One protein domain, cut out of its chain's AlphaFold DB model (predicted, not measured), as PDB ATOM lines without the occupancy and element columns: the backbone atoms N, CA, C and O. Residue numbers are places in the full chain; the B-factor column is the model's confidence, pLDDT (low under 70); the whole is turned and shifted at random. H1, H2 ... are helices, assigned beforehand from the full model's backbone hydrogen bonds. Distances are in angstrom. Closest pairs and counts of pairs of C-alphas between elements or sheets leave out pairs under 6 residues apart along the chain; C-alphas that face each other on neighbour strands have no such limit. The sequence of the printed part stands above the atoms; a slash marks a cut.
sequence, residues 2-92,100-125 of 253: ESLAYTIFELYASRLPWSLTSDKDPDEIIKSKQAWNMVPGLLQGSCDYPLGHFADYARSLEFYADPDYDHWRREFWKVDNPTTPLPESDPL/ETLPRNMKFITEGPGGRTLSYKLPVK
ATOM      1  N   GLU A   2      52.126  81.255 -32.168       83.69
ATOM      2  CA  GLU A   2      51.676  81.573 -30.804       83.69
ATOM      3  C   GLU A   2      51.852  83.060 -30.426       83.69
ATOM      4  O   GLU A   2      50.918  83.680 -29.927       83.69
ATOM      5  N   SER A   3      52.994  83.675 -30.765       85.38
ATOM      6  CA  SER A   3      53.209  85.117 -30.548       85.38
ATOM      7  C   SER A   3      52.184  85.988 -31.275       85.38
ATOM      8  O   SER A   3      51.697  86.948 -30.694       85.38
ATOM      9  N   LEU A   4      51.807  85.626 -32.509       87.25
ATOM     10  CA  LEU A   4      50.781  86.338 -33.275       87.25
ATOM     11  C   LEU A   4      49.420  86.244 -32.581       87.25
ATOM     12  O   LEU A   4      48.733  87.252 -32.468       87.25
ATOM     13  N   ALA A   5      49.046  85.064 -32.073       86.00
ATOM     14  CA  ALA A   5      47.820  84.914 -31.296       86.00
ATOM     15  C   ALA A   5      47.816  85.864 -30.093       86.00
ATOM     16  O   ALA A   5      46.841  86.586 -29.906       86.00
ATOM     17  N   TYR A   6      48.914  85.942 -29.334       84.25
ATOM     18  CA  TYR A   6      49.021  86.874 -28.208       84.25
ATOM     19  C   TYR A   6      48.984  88.344 -28.625       84.25
ATOM     20  O   TYR A   6      48.319  89.125 -27.953       84.25
ATOM     21  N   THR A   7      49.608  88.721 -29.739       87.19
ATOM     22  CA  THR A   7      49.502  90.088 -30.268       87.19
ATOM     23  C   THR A   7      48.059  90.433 -30.617       87.19
ATOM     24  O   THR A   7      47.568  91.484 -30.222       87.19
ATOM     25  N   ILE A   8      47.340  89.535 -31.296       83.31
ATOM     26  CA  ILE A   8      45.924  89.753 -31.603       83.31
ATOM     27  C   ILE A   8      45.122  89.859 -30.294       83.31
ATOM     28  O   ILE A   8      44.346  90.794 -30.131       83.31
ATOM     29  N   PHE A   9      45.352  88.981 -29.312       80.69
ATOM     30  CA  PHE A   9      44.718  89.095 -27.993       80.69
ATOM     31  C   PHE A   9      44.954  90.440 -27.321       80.69
ATOM     32  O   PHE A   9      44.026  91.023 -26.767       80.69
ATOM     33  N   GLU A  10      46.190  90.920 -27.348       83.06
ATOM     34  CA  GLU A  10      46.558  92.198 -26.763       83.06
ATOM     35  C   GLU A  10      45.850  93.357 -27.461       83.06
ATOM     36  O   GLU A  10      45.365  94.257 -26.783       83.06
ATOM     37  N   LEU A  11      45.702  93.305 -28.786       82.00
ATOM     38  CA  LEU A  11      44.952  94.309 -29.537       82.00
ATOM     39  C   LEU A  11      43.472  94.350 -29.120       82.00
ATOM     40  O   LEU A  11      42.946  95.426 -28.838       82.00
ATOM     41  N   TYR A  12      42.811  93.193 -29.002       76.94
ATOM     42  CA  TYR A  12      41.381  93.122 -28.653       76.94
ATOM     43  C   TYR A  12      41.092  93.366 -27.168       76.94
ATOM     44  O   TYR A  12      40.083  93.969 -26.807       76.94
ATOM     45  N   ALA A  13      41.965  92.907 -26.277       75.19
ATOM     46  CA  ALA A  13      41.769  93.042 -24.837       75.19
ATOM     47  C   ALA A  13      42.547  94.217 -24.222       75.19
ATOM     48  O   ALA A  13      42.502  94.423 -23.007       75.19
ATOM     49  N   SER A  14      43.275  94.978 -25.050       76.94
ATOM     50  CA  SER A  14      44.218  96.055 -24.687       76.94
ATOM     51  C   SER A  14      45.389  95.640 -23.787       76.94
ATOM     52  O   SER A  14      46.201  96.485 -23.416       76.94
ATOM     53  N   ARG A  15      45.460  94.371 -23.374       79.06
ATOM     54  CA  ARG A  15      46.499  93.826 -22.497       79.06
ATOM     55  C   ARG A  15      46.468  92.307 -22.483       79.06
ATOM     56  O   ARG A  15      45.414  91.699 -22.669       79.06
ATOM     57  N   LEU A  16      47.606  91.703 -22.160       79.19
ATOM     58  CA  LEU A  16      47.683  90.281 -21.848       79.19
ATOM     59  C   LEU A  16      47.379  90.015 -20.362       79.19
ATOM     60  O   LEU A  16      47.620  90.858 -19.504       79.19
ATOM     61  N   PRO A  17      46.903  88.817 -20.008       70.81
ATOM     62  CA  PRO A  17      46.567  88.457 -18.623       70.81
ATOM     63  C   PRO A  17      47.765  88.488 -17.678       70.81
ATOM     64  O   PRO A  17      47.631  88.821 -16.507       70.81
ATOM     65  N   TRP A  18      48.942  88.129 -18.193       76.69
ATOM     66  CA  TRP A  18      50.208  88.162 -17.464       76.69
ATOM     67  C   TRP A  18      50.962  89.485 -17.634       76.69
ATOM     68  O   TRP A  18      52.074  89.598 -17.138       76.69
ATOM     69  N   SER A  19      50.396  90.497 -18.306       76.56
ATOM     70  CA  SER A  19      51.067  91.801 -18.449       76.56
ATOM     71  C   SER A  19      51.086  92.609 -17.146       76.56
ATOM     72  O   SER A  19      51.829  93.575 -17.030       76.56
ATOM     73  N   LEU A  20      50.229  92.254 -16.182       68.12
ATOM     74  CA  LEU A  20      50.173  92.866 -14.849       68.12
ATOM     75  C   LEU A  20      51.047  92.130 -13.829       68.12
ATOM     76  O   LEU A  20      51.255  92.622 -12.721       68.12
ATOM     77  N   THR A  21      51.522  90.938 -14.184       69.44
ATOM     78  CA  THR A  21      52.453  90.172 -13.365       69.44
ATOM     79  C   THR A  21      53.789  90.899 -13.389       69.44
ATOM     80  O   THR A  21      54.285  91.231 -14.462       69.44
ATOM     81  N   SER A  22      54.361  91.211 -12.224       59.56
ATOM     82  CA  SER A  22      55.626  91.947 -12.214       59.56
ATOM     83  C   SER A  22      56.723  91.087 -12.844       59.56
ATOM     84  O   SER A  22      56.845  89.915 -12.485       59.56
ATOM     85  N   ASP A  23      57.578  91.684 -13.677       64.88
ATOM     86  CA  ASP A  23      58.749  91.023 -14.289       64.88
ATOM     87  C   ASP A  23      59.701  90.370 -13.267       64.88
ATOM     88  O   ASP A  23      60.614  89.627 -13.619       64.88
ATOM     89  N   LYS A  24      59.494  90.643 -11.974       62.72
ATOM     90  CA  LYS A  24      60.258  90.082 -10.862       62.72
ATOM     91  C   LYS A  24      59.927  88.616 -10.573       62.72
ATOM     92  O   LYS A  24      60.709  87.987  -9.864       62.72
ATOM     93  N   ASP A  25      58.817  88.082 -11.092       75.00
ATOM     94  CA  ASP A  25      58.460  86.668 -10.927       75.00
ATOM     95  C   ASP A  25      58.113  85.989 -12.271       75.00
ATOM     96  O   ASP A  25      56.943  85.889 -12.661       75.00
ATOM     97  N   PRO A  26      59.121  85.483 -13.006       74.12
ATOM     98  CA  PRO A  26      58.889  84.750 -14.248       74.12
ATOM     99  C   PRO A  26      58.083  83.458 -14.034       74.12
ATOM    100  O   PRO A  26      57.410  83.004 -14.964       74.12
ATOM    101  N   ASP A  27      58.092  82.877 -12.826       79.50
ATOM    102  CA  ASP A  27      57.314  81.672 -12.532       79.50
ATOM    103  C   ASP A  27      55.812  81.986 -12.541       79.50
ATOM    104  O   ASP A  27      55.015  81.147 -12.967       79.50
ATOM    105  N   GLU A  28      55.400  83.185 -12.119       77.56
ATOM    106  CA  GLU A  28      54.002  83.624 -12.207       77.56
ATOM    107  C   GLU A  28      53.536  83.795 -13.656       77.56
ATOM    108  O   GLU A  28      52.434  83.359 -13.994       77.56
ATOM    109  N   ILE A  29      54.381  84.337 -14.539       78.19
ATOM    110  CA  ILE A  29      54.069  84.452 -15.971       78.19
ATOM    111  C   ILE A  29      53.896  83.058 -16.586       78.19
ATOM    112  O   ILE A  29      52.932  82.810 -17.314       78.19
ATOM    113  N   ILE A  30      54.796  82.122 -16.267       80.25
ATOM    114  CA  ILE A  30      54.724  80.739 -16.756       80.25
ATOM    115  C   ILE A  30      53.459  80.046 -16.237       80.25
ATOM    116  O   ILE A  30      52.745  79.419 -17.021       80.25
ATOM    117  N   LYS A  31      53.141  80.182 -14.944       79.75
ATOM    118  CA  LYS A  31      51.902  79.639 -14.359       79.75
ATOM    119  C   LYS A  31      50.669  80.234 -15.023       79.75
ATOM    120  O   LYS A  31      49.753  79.490 -15.356       79.75
ATOM    121  N   SER A  32      50.661  81.543 -15.259       77.19
ATOM    122  CA  SER A  32      49.556  82.244 -15.912       77.19
ATOM    123  C   SER A  32      49.332  81.726 -17.336       77.19
ATOM    124  O   SER A  32      48.224  81.304 -17.669       77.19
ATOM    125  N   LYS A  33      50.399  81.613 -18.138       77.62
ATOM    126  CA  LYS A  33      50.350  81.006 -19.480       77.62
ATOM    127  C   LYS A  33      49.883  79.547 -19.453       77.62
ATOM    128  O   LYS A  33      49.103  79.127 -20.302       77.62
ATOM    129  N   GLN A  34      50.316  78.760 -18.468       78.31
ATOM    130  CA  GLN A  34      49.888  77.364 -18.330       78.31
ATOM    131  C   GLN A  34      48.432  77.229 -17.886       78.31
ATOM    132  O   GLN A  34      47.718  76.392 -18.434       78.31
ATOM    133  N   ALA A  35      47.961  78.059 -16.954       75.56
ATOM    134  CA  ALA A  35      46.550  78.114 -16.574       75.56
ATOM    135  C   ALA A  35      45.669  78.436 -17.788       75.56
ATOM    136  O   ALA A  35      44.630  77.809 -17.991       75.56
ATOM    137  N   TRP A  36      46.153  79.346 -18.632       72.94
ATOM    138  CA  TRP A  36      45.561  79.709 -19.917       72.94
ATOM    139  C   TRP A  36      45.473  78.565 -20.932       72.94
ATOM    140  O   TRP A  36      44.586  78.586 -21.783       72.94
ATOM    141  N   ASN A  37      46.350  77.566 -20.832       70.88
ATOM    142  CA  ASN A  37      46.334  76.379 -21.690       70.88
ATOM    143  C   ASN A  37      45.501  75.235 -21.092       70.88
ATOM    144  O   ASN A  37      44.936  74.425 -21.816       70.88
ATOM    145  N   MET A  38      45.454  75.132 -19.762       70.94
ATOM    146  CA  MET A  38      44.829  74.006 -19.056       70.94
ATOM    147  C   MET A  38      43.320  74.155 -18.869       70.94
ATOM    148  O   MET A  38      42.650  73.184 -18.516       70.94
ATOM    149  N   VAL A  39      42.776  75.357 -19.062       69.06
ATOM    150  CA  VAL A  39      41.355  75.640 -18.859       69.06
ATOM    151  C   VAL A  39      40.714  76.004 -20.198       69.06
ATOM    152  O   VAL A  39      40.767  77.164 -20.610       69.06
ATOM    153  N   PRO A  40      40.063  75.036 -20.872       60.44
ATOM    154  CA  PRO A  40      39.228  75.328 -22.028       60.44
ATOM    155  C   PRO A  40      38.170  76.361 -21.637       60.44
ATOM    156  O   PRO A  40      37.493  76.199 -20.620       60.44
ATOM    157  N   GLY A  41      38.047  77.431 -22.420       58.28
ATOM    158  CA  GLY A  41      37.076  78.490 -22.154       58.28
ATOM    159  C   GLY A  41      37.515  79.561 -21.151       58.28
ATOM    160  O   GLY A  41      36.730  80.456 -20.874       58.28
ATOM    161  N   LEU A  42      38.770  79.585 -20.676       61.53
ATOM    162  CA  LEU A  42      39.292  80.781 -19.981       61.53
ATOM    163  C   LEU A  42      39.271  82.031 -20.895       61.53
ATOM    164  O   LEU A  42      39.247  83.170 -20.433       61.53
ATOM    165  N   LEU A  43      39.230  81.777 -22.207       56.09
ATOM    166  CA  LEU A  43      39.047  82.732 -23.296       56.09
ATOM    167  C   LEU A  43      37.578  83.068 -23.593       56.09
ATOM    168  O   LEU A  43      37.331  83.931 -24.431       56.09
ATOM    169  N   GLN A  44      36.606  82.453 -22.903       52.25
ATOM    170  CA  GLN A  44      35.184  82.813 -22.992       52.25
ATOM    171  C   GLN A  44      34.901  84.096 -22.197       52.25
ATOM    172  O   GLN A  44      34.039  84.154 -21.326       52.25
ATOM    173  N   GLY A  45      35.616  85.171 -22.529       51.72
ATOM    174  CA  GLY A  45      34.962  86.471 -22.529       51.72
ATOM    175  C   GLY A  45      33.853  86.447 -23.584       51.72
ATOM    176  O   GLY A  45      33.900  85.652 -24.520       51.72
ATOM    177  N   SER A  46      32.841  87.300 -23.447       54.25
ATOM    178  CA  SER A  46      31.779  87.478 -24.447       54.25
ATOM    179  C   SER A  46      32.323  88.159 -25.714       54.25
ATOM    180  O   SER A  46      31.987  89.307 -25.996       54.25
ATOM    181  N   CYS A  47      33.251  87.507 -26.406       58.69
ATOM    182  CA  CYS A  47      33.882  88.001 -27.615       58.69
ATOM    183  C   CYS A  47      33.421  87.119 -28.771       58.69
ATOM    184  O   CYS A  47      33.674  85.916 -28.768       58.69
ATOM    185  N   ASP A  48      32.751  87.728 -29.746       65.94
ATOM    186  CA  ASP A  48      32.251  87.048 -30.946       65.94
ATOM    187  C   ASP A  48      33.386  86.616 -31.898       65.94
ATOM    188  O   ASP A  48      33.141  85.968 -32.913       65.94
ATOM    189  N   TYR A  49      34.642  86.940 -31.564       74.12
ATOM    190  CA  TYR A  49      35.810  86.581 -32.357       74.12
ATOM    191  C   TYR A  49      36.315  85.166 -32.058       74.12
ATOM    192  O   TYR A  49      36.354  84.741 -30.897       74.12
ATOM    193  N   PRO A  50      36.851  84.456 -33.068       82.94
ATOM    194  CA  PRO A  50      37.366  83.092 -32.942       82.94
ATOM    195  C   PRO A  50      38.723  83.019 -32.211       82.94
ATOM    196  O   PRO A  50      39.490  82.077 -32.398       82.94
ATOM    197  N   LEU A  51      39.034  84.003 -31.361       80.25
ATOM    198  CA  LEU A  51      40.312  84.164 -30.666       80.25
ATOM    199  C   LEU A  51      40.678  82.941 -29.823       80.25
ATOM    200  O   LEU A  51      41.825  82.500 -29.848       80.25
ATOM    201  N   GLY A  52      39.700  82.373 -29.111       77.81
ATOM    202  CA  GLY A  52      39.881  81.148 -28.332       77.81
ATOM    203  C   GLY A  52      40.393  79.991 -29.185       77.81
ATOM    204  O   GLY A  52      41.440  79.411 -28.907       77.81
ATOM    205  N   HIS A  53      39.679  79.727 -30.278       83.44
ATOM    206  CA  HIS A  53      40.020  78.671 -31.223       83.44
ATOM    207  C   HIS A  53      41.354  78.937 -31.930       83.44
ATOM    208  O   HIS A  53      42.127  78.000 -32.127       83.44
ATOM    209  N   PHE A  54      41.664  80.197 -32.253       87.81
ATOM    210  CA  PHE A  54      42.943  80.560 -32.859       87.81
ATOM    211  C   PHE A  54      44.121  80.325 -31.914       87.81
ATOM    212  O   PHE A  54      45.156  79.817 -32.341       87.81
ATOM    213  N   ALA A  55      43.967  80.649 -30.627       82.94
ATOM    214  CA  ALA A  55      44.985  80.389 -29.611       82.94
ATOM    215  C   ALA A  55      45.293  78.892 -29.511       82.94
ATOM    216  O   ALA A  55      46.454  78.486 -29.532       82.94
ATOM    217  N   ASP A  56      44.246  78.070 -29.434       82.75
ATOM    218  CA  ASP A  56      44.374  76.619 -29.317       82.75
ATOM    219  C   ASP A  56      44.993  76.006 -30.579       82.75
ATOM    220  O   ASP A  56      45.861  75.133 -30.500       82.75
ATOM    221  N   TYR A  57      44.633  76.526 -31.752       89.94
ATOM    222  CA  TYR A  57      45.285  76.174 -33.006       89.94
ATOM    223  C   TYR A  57      46.769  76.547 -33.010       89.94
ATOM    224  O   TYR A  57      47.621  75.698 -33.253       89.94
ATOM    225  N   ALA A  58      47.102  77.795 -32.680       89.81
ATOM    226  CA  ALA A  58      48.473  78.286 -32.713       89.81
ATOM    227  C   ALA A  58      49.400  77.525 -31.749       89.81
ATOM    228  O   ALA A  58      50.591  77.416 -32.030       89.81
ATOM    229  N   ARG A  59      48.856  77.001 -30.641       82.81
ATOM    230  CA  ARG A  59      49.571  76.166 -29.658       82.81
ATOM    231  C   ARG A  59      49.678  74.694 -30.054       82.81
ATOM    232  O   ARG A  59      50.607  74.025 -29.614       82.81
ATOM    233  N   SER A  60      48.711  74.173 -30.810       86.19
ATOM    234  CA  SER A  60      48.746  72.788 -31.310       86.19
ATOM    235  C   SER A  60      49.591  72.633 -32.573       86.19
ATOM    236  O   SER A  60      49.913  71.510 -32.952       86.19
ATOM    237  N   LEU A  61      49.969  73.748 -33.202       90.94
ATOM    238  CA  LEU A  61      50.814  73.758 -34.384       90.94
ATOM    239  C   LEU A  61      52.247  73.316 -34.050       90.94
ATOM    240  O   LEU A  61      52.911  73.892 -33.187       90.94
ATOM    241  N   GLU A  62      52.737  72.302 -34.762       88.75
ATOM    242  CA  GLU A  62      54.135  71.877 -34.672       88.75
ATOM    243  C   GLU A  62      55.074  72.949 -35.239       88.75
ATOM    244  O   GLU A  62      54.700  73.731 -36.110       88.75
ATOM    245  N   PHE A  63      56.330  72.961 -34.787       83.19
ATOM    246  CA  PHE A  63      57.306  73.981 -35.191       83.19
ATOM    247  C   PHE A  63      57.518  74.071 -36.715       83.19
ATOM    248  O   PHE A  63      57.735  75.161 -37.234       83.19
ATOM    249  N   TYR A  64      57.435  72.940 -37.422       91.00
ATOM    250  CA  TYR A  64      57.609  72.857 -38.878       91.00
ATOM    251  C   TYR A  64      56.287  72.782 -39.653       91.00
ATOM    252  O   TYR A  64      56.314  72.605 -40.868       91.00
ATOM    253  N   ALA A  65      55.141  72.848 -38.972       92.19
ATOM    254  CA  ALA A  65      53.855  72.783 -39.645       92.19
ATOM    255  C   ALA A  65      53.510  74.137 -40.276       92.19
ATOM    256  O   ALA A  65      53.650  75.187 -39.646       92.19
ATOM    257  N   ASP A  66      53.017  74.094 -41.513       93.94
ATOM    258  CA  ASP A  66      52.557  75.285 -42.219       93.94
ATOM    259  C   ASP A  66      51.258  75.815 -41.585       93.94
ATOM    260  O   ASP A  66      50.278  75.067 -41.466       93.94
ATOM    261  N   PRO A  67      51.207  77.093 -41.166       94.12
ATOM    262  CA  PRO A  67      49.986  77.677 -40.635       94.12
ATOM    263  C   PRO A  67      48.929  77.899 -41.729       94.12
ATOM    264  O   PRO A  67      49.218  78.450 -42.790       94.12
ATOM    265  N   ASP A  68      47.672  77.562 -41.441       94.31
ATOM    266  CA  ASP A  68      46.517  77.790 -42.317       94.31
ATOM    267  C   ASP A  68      46.013  79.233 -42.169       94.31
ATOM    268  O   ASP A  68      44.990  79.523 -41.540       94.31
ATOM    269  N   TYR A  69      46.793  80.171 -42.707       90.62
ATOM    270  CA  TYR A  69      46.464  81.595 -42.674       90.62
ATOM    271  C   TYR A  69      45.136  81.903 -43.375       90.62
ATOM    272  O   TYR A  69      44.393  82.762 -42.901       90.62
ATOM    273  N   ASP A  70      44.800  81.188 -44.451       90.19
ATOM    274  CA  ASP A  70      43.569  81.407 -45.215       90.19
ATOM    275  C   ASP A  70      42.320  81.047 -44.410       90.19
ATOM    276  O   ASP A  70      41.311  81.757 -44.459       90.19
ATOM    277  N   HIS A  71      42.363  79.948 -43.652       92.31
ATOM    278  CA  HIS A  71      41.296  79.596 -42.725       92.31
ATOM    279  C   HIS A  71      41.085  80.692 -41.686       92.31
ATOM    280  O   HIS A  71      39.977  81.220 -41.587       92.31
ATOM    281  N   TRP A  72      42.139  81.090 -40.972       91.38
ATOM    282  CA  TRP A  72      42.013  82.087 -39.909       91.38
ATOM    283  C   TRP A  72      41.608  83.454 -40.439       91.38
ATOM    284  O   TRP A  72      40.728  84.088 -39.865       91.38
ATOM    285  N   ARG A  73      42.147  83.870 -41.585       88.56
ATOM    286  CA  ARG A  73      41.732  85.098 -42.263       88.56
ATOM    287  C   ARG A  73      40.227  85.111 -42.541       88.56
ATOM    288  O   ARG A  73      39.572  86.113 -42.274       88.56
ATOM    289  N   ARG A  74      39.665  84.003 -43.037       88.44
ATOM    290  CA  ARG A  74      38.214  83.877 -43.259       88.44
ATOM    291  C   ARG A  74      37.422  83.898 -41.956       88.44
ATOM    292  O   ARG A  74      36.369  84.525 -41.920       88.44
ATOM    293  N   GLU A  75      37.889  83.211 -40.917       88.88
ATOM    294  CA  GLU A  75      37.194  83.168 -39.626       88.88
ATOM    295  C   GLU A  75      37.151  84.545 -38.956       88.88
ATOM    296  O   GLU A  75      36.083  84.964 -38.523       88.88
ATOM    297  N   PHE A  76      38.260  85.292 -38.950       86.38
ATOM    298  CA  PHE A  76      38.280  86.669 -38.448       86.38
ATOM    299  C   PHE A  76      37.412  87.605 -39.298       86.38
ATOM    300  O   PHE A  76      36.642  88.387 -38.749       86.38
ATOM    301  N   TRP A  77      37.459  87.486 -40.629       85.12
ATOM    302  CA  TRP A  77      36.652  88.314 -41.532       85.12
ATOM    303  C   TRP A  77      35.141  88.175 -41.299       85.12
ATOM    304  O   TRP A  77      34.425  89.174 -41.307       85.12
ATOM    305  N   LYS A  78      34.648  86.949 -41.073       85.62
ATOM    306  CA  LYS A  78      33.214  86.670 -40.865       85.62
ATOM    307  C   LYS A  78      32.615  87.393 -39.660       85.62
ATOM    308  O   LYS A  78      31.403  87.583 -39.644       85.62
ATOM    309  N   VAL A  79      33.430  87.751 -38.667       81.62
ATOM    310  CA  VAL A  79      32.954  88.415 -37.447       81.62
ATOM    311  C   VAL A  79      32.427  89.808 -37.781       81.62
ATOM    312  O   VAL A  79      31.290  90.129 -37.450       81.62
ATOM    313  N   ASP A  80      33.215  90.585 -38.522       78.00
ATOM    314  CA  ASP A  80      32.854  91.946 -38.933       78.00
ATOM    315  C   ASP A  80      32.010  91.972 -40.215       78.00
ATOM    316  O   ASP A  80      31.256  92.912 -40.469       78.00
ATOM    317  N   ASN A  81      32.098  90.913 -41.023       82.44
ATOM    318  CA  ASN A  81      31.482  90.828 -42.344       82.44
ATOM    319  C   ASN A  81      30.656  89.538 -42.514       82.44
ATOM    320  O   ASN A  81      30.930  88.742 -43.417       82.44
ATOM    321  N   PRO A  82      29.608  89.306 -41.700       82.12
ATOM    322  CA  PRO A  82      28.893  88.023 -41.657       82.12
ATOM    323  C   PRO A  82      28.210  87.648 -42.979       82.12
ATOM    324  O   PRO A  82      27.960  86.473 -43.249       82.12
ATOM    325  N   THR A  83      27.898  88.641 -43.811       86.12
ATOM    326  CA  THR A  83      27.200  88.471 -45.092       86.12
ATOM    327  C   THR A  83      28.098  88.650 -46.313       86.12
ATOM    328  O   THR A  83      27.658  88.356 -47.424       86.12
ATOM    329  N   THR A  84      29.328  89.142 -46.140       84.69
ATOM    330  CA  THR A  84      30.206  89.514 -47.258       84.69
ATOM    331  C   THR A  84      31.317  88.475 -47.397       84.69
ATOM    332  O   THR A  84      32.039  88.234 -46.430       84.69
ATOM    333  N   PRO A  85      31.493  87.841 -48.572       85.25
ATOM    334  CA  PRO A  85      32.595  86.907 -48.775       85.25
ATOM    335  C   PRO A  85      33.941  87.626 -48.636       85.25
ATOM    336  O   PRO A  85      34.042  88.821 -48.913       85.25
ATOM    337  N   LEU A  86      34.974  86.888 -48.215       82.88
ATOM    338  CA  LEU A  86      36.335  87.417 -48.163       82.88
ATOM    339  C   LEU A  86      36.747  87.839 -49.588       82.88
ATOM    340  O   LEU A  86      36.696  86.995 -50.487       82.88
ATOM    341  N   PRO A  87      37.120  89.105 -49.820       83.19
ATOM    342  CA  PRO A  87      37.548  89.561 -51.138       83.19
ATOM    343  C   PRO A  87      38.817  88.826 -51.601       83.19
ATOM    344  O   PRO A  87      39.715  88.554 -50.806       83.19
ATOM    345  N   GLU A  88      38.886  88.501 -52.898       79.19
ATOM    346  CA  GLU A  88      40.048  87.827 -53.509       79.19
ATOM    347  C   GLU A  88      41.291  88.726 -53.530       79.19
ATOM    348  O   GLU A  88      42.417  88.257 -53.371       79.19
ATOM    349  N   SER A  89      41.081  90.028 -53.715       74.94
ATOM    350  CA  SER A  89      42.102  91.055 -53.550       74.94
ATOM    351  C   SER A  89      42.095  91.526 -52.106       74.94
ATOM    352  O   SER A  89      41.058  91.983 -51.624       74.94
ATOM    353  N   ASP A  90      43.246  91.438 -51.444       66.06
ATOM    354  CA  ASP A  90      43.440  92.003 -50.114       66.06
ATOM    355  C   ASP A  90      43.015  93.479 -50.143       66.06
ATOM    356  O   ASP A  90      43.620  94.244 -50.902       66.06
ATOM    357  N   PRO A  91      41.964  93.900 -49.408       61.19
ATOM    358  CA  PRO A  91      41.732  95.308 -49.169       61.19
ATOM    359  C   PRO A  91      42.853  95.701 -48.216       61.19
ATOM    360  O   PRO A  91      42.718  95.625 -46.999       61.19
ATOM    361  N   LEU A  92      44.015  95.956 -48.817       61.03
ATOM    362  CA  LEU A  92      45.217  96.434 -48.171       61.03
ATOM    363  C   LEU A  92      44.777  97.525 -47.218       61.03
ATOM    364  O   LEU A  92      44.233  98.527 -47.673       61.03
ATOM    365  N   GLU A 100      37.955 103.321 -35.603       60.88
ATOM    366  CA  GLU A 100      38.281 102.361 -34.549       60.88
ATOM    367  C   GLU A 100      37.422 101.106 -34.750       60.88
ATOM    368  O   GLU A 100      36.285 101.016 -34.289       60.88
ATOM    369  N   THR A 101      37.965 100.149 -35.496       61.22
ATOM    370  CA  THR A 101      37.287  98.905 -35.885       61.22
ATOM    371  C   THR A 101      37.496  97.768 -34.900       61.22
ATOM    372  O   THR A 101      36.802  96.764 -34.989       61.22
ATOM    373  N   LEU A 102      38.420  97.900 -33.944       63.72
ATOM    374  CA  LEU A 102      38.705  96.829 -32.996       63.72
ATOM    375  C   LEU A 102      37.816  96.956 -31.754       63.72
ATOM    376  O   LEU A 102      38.016  97.870 -30.948       63.72
ATOM    377  N   PRO A 103      36.857  96.042 -31.533       62.66
ATOM    378  CA  PRO A 103      36.079  96.027 -30.309       62.66
ATOM    379  C   PRO A 103      36.983  95.717 -29.111       62.66
ATOM    380  O   PRO A 103      37.341  94.574 -28.834       62.66
ATOM    381  N   ARG A 104      37.318  96.763 -28.347       64.75
ATOM    382  CA  ARG A 104      38.097  96.687 -27.097       64.75
ATOM    383  C   ARG A 104      37.262  96.260 -25.886       64.75
ATOM    384  O   ARG A 104      37.481  96.715 -24.764       64.75
ATOM    385  N   ASN A 105      36.236  95.444 -26.095       61.38
ATOM    386  CA  ASN A 105      35.269  95.059 -25.064       61.38
ATOM    387  C   ASN A 105      35.514  93.648 -24.503       61.38
ATOM    388  O   ASN A 105      34.699  93.162 -23.713       61.38
ATOM    389  N   MET A 106      36.627  92.997 -24.863       66.38
ATOM    390  CA  MET A 106      36.948  91.672 -24.346       66.38
ATOM    391  C   MET A 106      37.254  91.746 -22.844       66.38
ATOM    392  O   MET A 106      38.285  92.256 -22.406       66.38
ATOM    393  N   LYS A 107      36.333  91.226 -22.028       61.09
ATOM    394  CA  LYS A 107      36.543  91.055 -20.590       61.09
ATOM    395  C   LYS A 107      37.165  89.693 -20.340       61.09
ATOM    396  O   LYS A 107      36.557  88.671 -20.647       61.09
ATOM    397  N   PHE A 108      38.352  89.683 -19.747       60.06
ATOM    398  CA  PHE A 108      38.910  88.454 -19.202       60.06
ATOM    399  C   PHE A 108      38.077  87.995 -18.014       60.06
ATOM    400  O   PHE A 108      37.719  88.800 -17.150       60.06
ATOM    401  N   ILE A 109      37.835  86.691 -17.939       59.75
ATOM    402  CA  ILE A 109      37.449  86.068 -16.681       59.75
ATOM    403  C   ILE A 109      38.700  86.131 -15.797       59.75
ATOM    404  O   ILE A 109      39.630  85.343 -15.941       59.75
ATOM    405  N   THR A 110      38.768  87.149 -14.939       52.59
ATOM    406  CA  THR A 110      39.850  87.314 -13.953       52.59
ATOM    407  C   THR A 110      39.714  86.343 -12.789       52.59
ATOM    408  O   THR A 110      40.654  86.152 -12.024       52.59
ATOM    409  N   GLU A 111      38.536  85.740 -12.637       55.56
ATOM    410  CA  GLU A 111      38.329  84.659 -11.694       55.56
ATOM    411  C   GLU A 111      39.110  83.445 -12.199       55.56
ATOM    412  O   GLU A 111      38.804  82.865 -13.242       55.56
ATOM    413  N   GLY A 112      40.166  83.083 -11.463       52.91
ATOM    414  CA  GLY A 112      40.863  81.824 -11.686       52.91
ATOM    415  C   GLY A 112      39.848  80.676 -11.740       52.91
ATOM    416  O   GLY A 112      38.781  80.784 -11.134       52.91
ATOM    417  N   PRO A 113      40.144  79.586 -12.464       53.09
ATOM    418  CA  PRO A 113      39.193  78.504 -12.698       53.09
ATOM    419  C   PRO A 113      38.622  78.022 -11.364       53.09
ATOM    420  O   PRO A 113      39.324  77.361 -10.598       53.09
ATOM    421  N   GLY A 114      37.378  78.404 -11.061       50.06
ATOM    422  CA  GLY A 114      36.788  78.259  -9.733       50.06
ATOM    423  C   GLY A 114      37.033  76.864  -9.159       50.06
ATOM    424  O   GLY A 114      36.575  75.867  -9.714       50.06
ATOM    425  N   GLY A 115      37.820  76.792  -8.083       56.50
ATOM    426  CA  GLY A 115      38.085  75.554  -7.346       56.50
ATOM    427  C   GLY A 115      38.903  74.476  -8.071       56.50
ATOM    428  O   GLY A 115      38.972  73.358  -7.563       56.50
ATOM    429  N   ARG A 116      39.528  74.752  -9.225       62.78
ATOM    430  CA  ARG A 116      40.387  73.767  -9.907       62.78
ATOM    431  C   ARG A 116      41.835  73.888  -9.444       62.78
ATOM    432  O   ARG A 116      42.500  74.889  -9.695       62.78
ATOM    433  N   THR A 117      42.353  72.830  -8.830       69.19
ATOM    434  CA  THR A 117      43.788  72.694  -8.563       69.19
ATOM    435  C   THR A 117      44.521  72.443  -9.880       69.19
ATOM    436  O   THR A 117      44.435  71.353 -10.444       69.19
ATOM    437  N   LEU A 118      45.231  73.452 -10.385       73.94
ATOM    438  CA  LEU A 118      46.084  73.329 -11.566       73.94
ATOM    439  C   LEU A 118      47.482  72.838 -11.162       73.94
ATOM    440  O   LEU A 118      48.085  73.356 -10.222       73.94
ATOM    441  N   SER A 119      47.997  71.836 -11.873       78.94
ATOM    442  CA  SER A 119      49.371  71.353 -11.708       78.94
ATOM    443  C   SER A 119      50.264  72.019 -12.747       78.94
ATOM    444  O   SER A 119      50.153  71.731 -13.936       78.94
ATOM    445  N   TYR A 120      51.138  72.918 -12.299       79.12
ATOM    446  CA  TYR A 120      52.041  73.664 -13.173       79.12
ATOM    447  C   TYR A 120      53.366  72.928 -13.370       79.12
ATOM    448  O   TYR A 120      53.952  72.409 -12.420       79.12
ATOM    449  N   LYS A 121      53.872  72.939 -14.603       78.50
ATOM    450  CA  LYS A 121      55.217  72.470 -14.943       78.50
ATOM    451  C   LYS A 121      56.153  73.666 -14.985       78.50
ATOM    452  O   LYS A 121      56.326  74.279 -16.035       78.50
ATOM    453  N   LEU A 122      56.734  74.025 -13.851       75.56
ATOM    454  CA  LEU A 122      57.785  75.036 -13.860       75.56
ATOM    455  C   LEU A 122      59.052  74.443 -14.489       75.56
ATOM    456  O   LEU A 122      59.344  73.264 -14.248       75.56
ATOM    457  N   PRO A 123      59.800  75.217 -15.294       67.00
ATOM    458  CA  PRO A 123      61.126  74.796 -15.705       67.00
ATOM    459  C   PRO A 123      61.943  74.493 -14.447       67.00
ATOM    460  O   PRO A 123      61.880  75.217 -13.451       67.00
ATOM    461  N   VAL A 124      62.696  73.393 -14.477       67.00
ATOM    462  CA  VAL A 124      63.691  73.129 -13.437       67.00
ATOM    463  C   VAL A 124      64.607  74.345 -13.427       67.00
ATOM    464  O   VAL A 124      65.156  74.667 -14.478       67.00
ATOM    465  N   LYS A 125      64.714  75.049 -12.289       58.38
ATOM    466  CA  LYS A 125      65.551  76.251 -12.165       58.38
ATOM    467  C   LYS A 125      66.915  75.957 -12.787       58.38
ATOM    468  O   LYS A 125      67.676  75.143 -12.267       58.38
TER     469      LYS A 125
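AT A GLANCE: This is residues 2 to 92 and 100 to 125 of the 253 residues of an uncharacterized protein of Ganoderma sinense ZZ0214-1 (UniProt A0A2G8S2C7). Helices H1, H3 and H4 run nearly along one direction as a loose triangle, H3 opposite ways to the other two, and H2 lies crosswise with its last residues near H3. The 117 printed residues hold four named helices, H1 to H4, and no named strand; the class is all helix, with 47 residues in named elements, under half. The whole is only just compact, close to loose, radius of gyration of the C-alphas 16.2 A, spans 50 by 34 by 26 A.

IN THESE COORDINATES: H1, residues 2 to 13, begins at C-alpha 2 (51.676, 81.573, -30.804). H2, residues 26 to 38, is 18.3 A long. H3 is residues 51 to 60. H4, residues 69 to 80, 17.5 A, ends at C-alpha 80 (32.854, 91.946, -38.933).

HOW THE PARTS SIT: H1 and H3 touch, closest C-alphas Glu 2 and Ala 58, 5.0 A, at a shallow tilt of 14 degrees, opposite ways. H2 and H3 are close but not clearly touching, closest C-alphas Asn 37 and Asp 56, 7.9 A, about perpendicular at 76 degrees. H3 and H4 are close but not clearly touching, closest C-alphas Phe 54 and Trp 72, 7.3 A, at a shallow tilt of 12 degrees, opposite ways. H4 is apart from H1 and H2. In H1, H2 and H3 every O i to N i+4 pair is within hydrogen-bond range; in H4, 6 of 8.

THE WHOLE: The C-alphas farthest apart, Thr 83 and Lys 125, are 52.0 A apart. Residues 93 to 99 are cut out, with 16.4 A between C-alphas 92 and 100. The links H1 to H2 and H2 to H3 are long. The pLDDT is under 70 in 39 residues, among them 39 to 48 and 100 to 117.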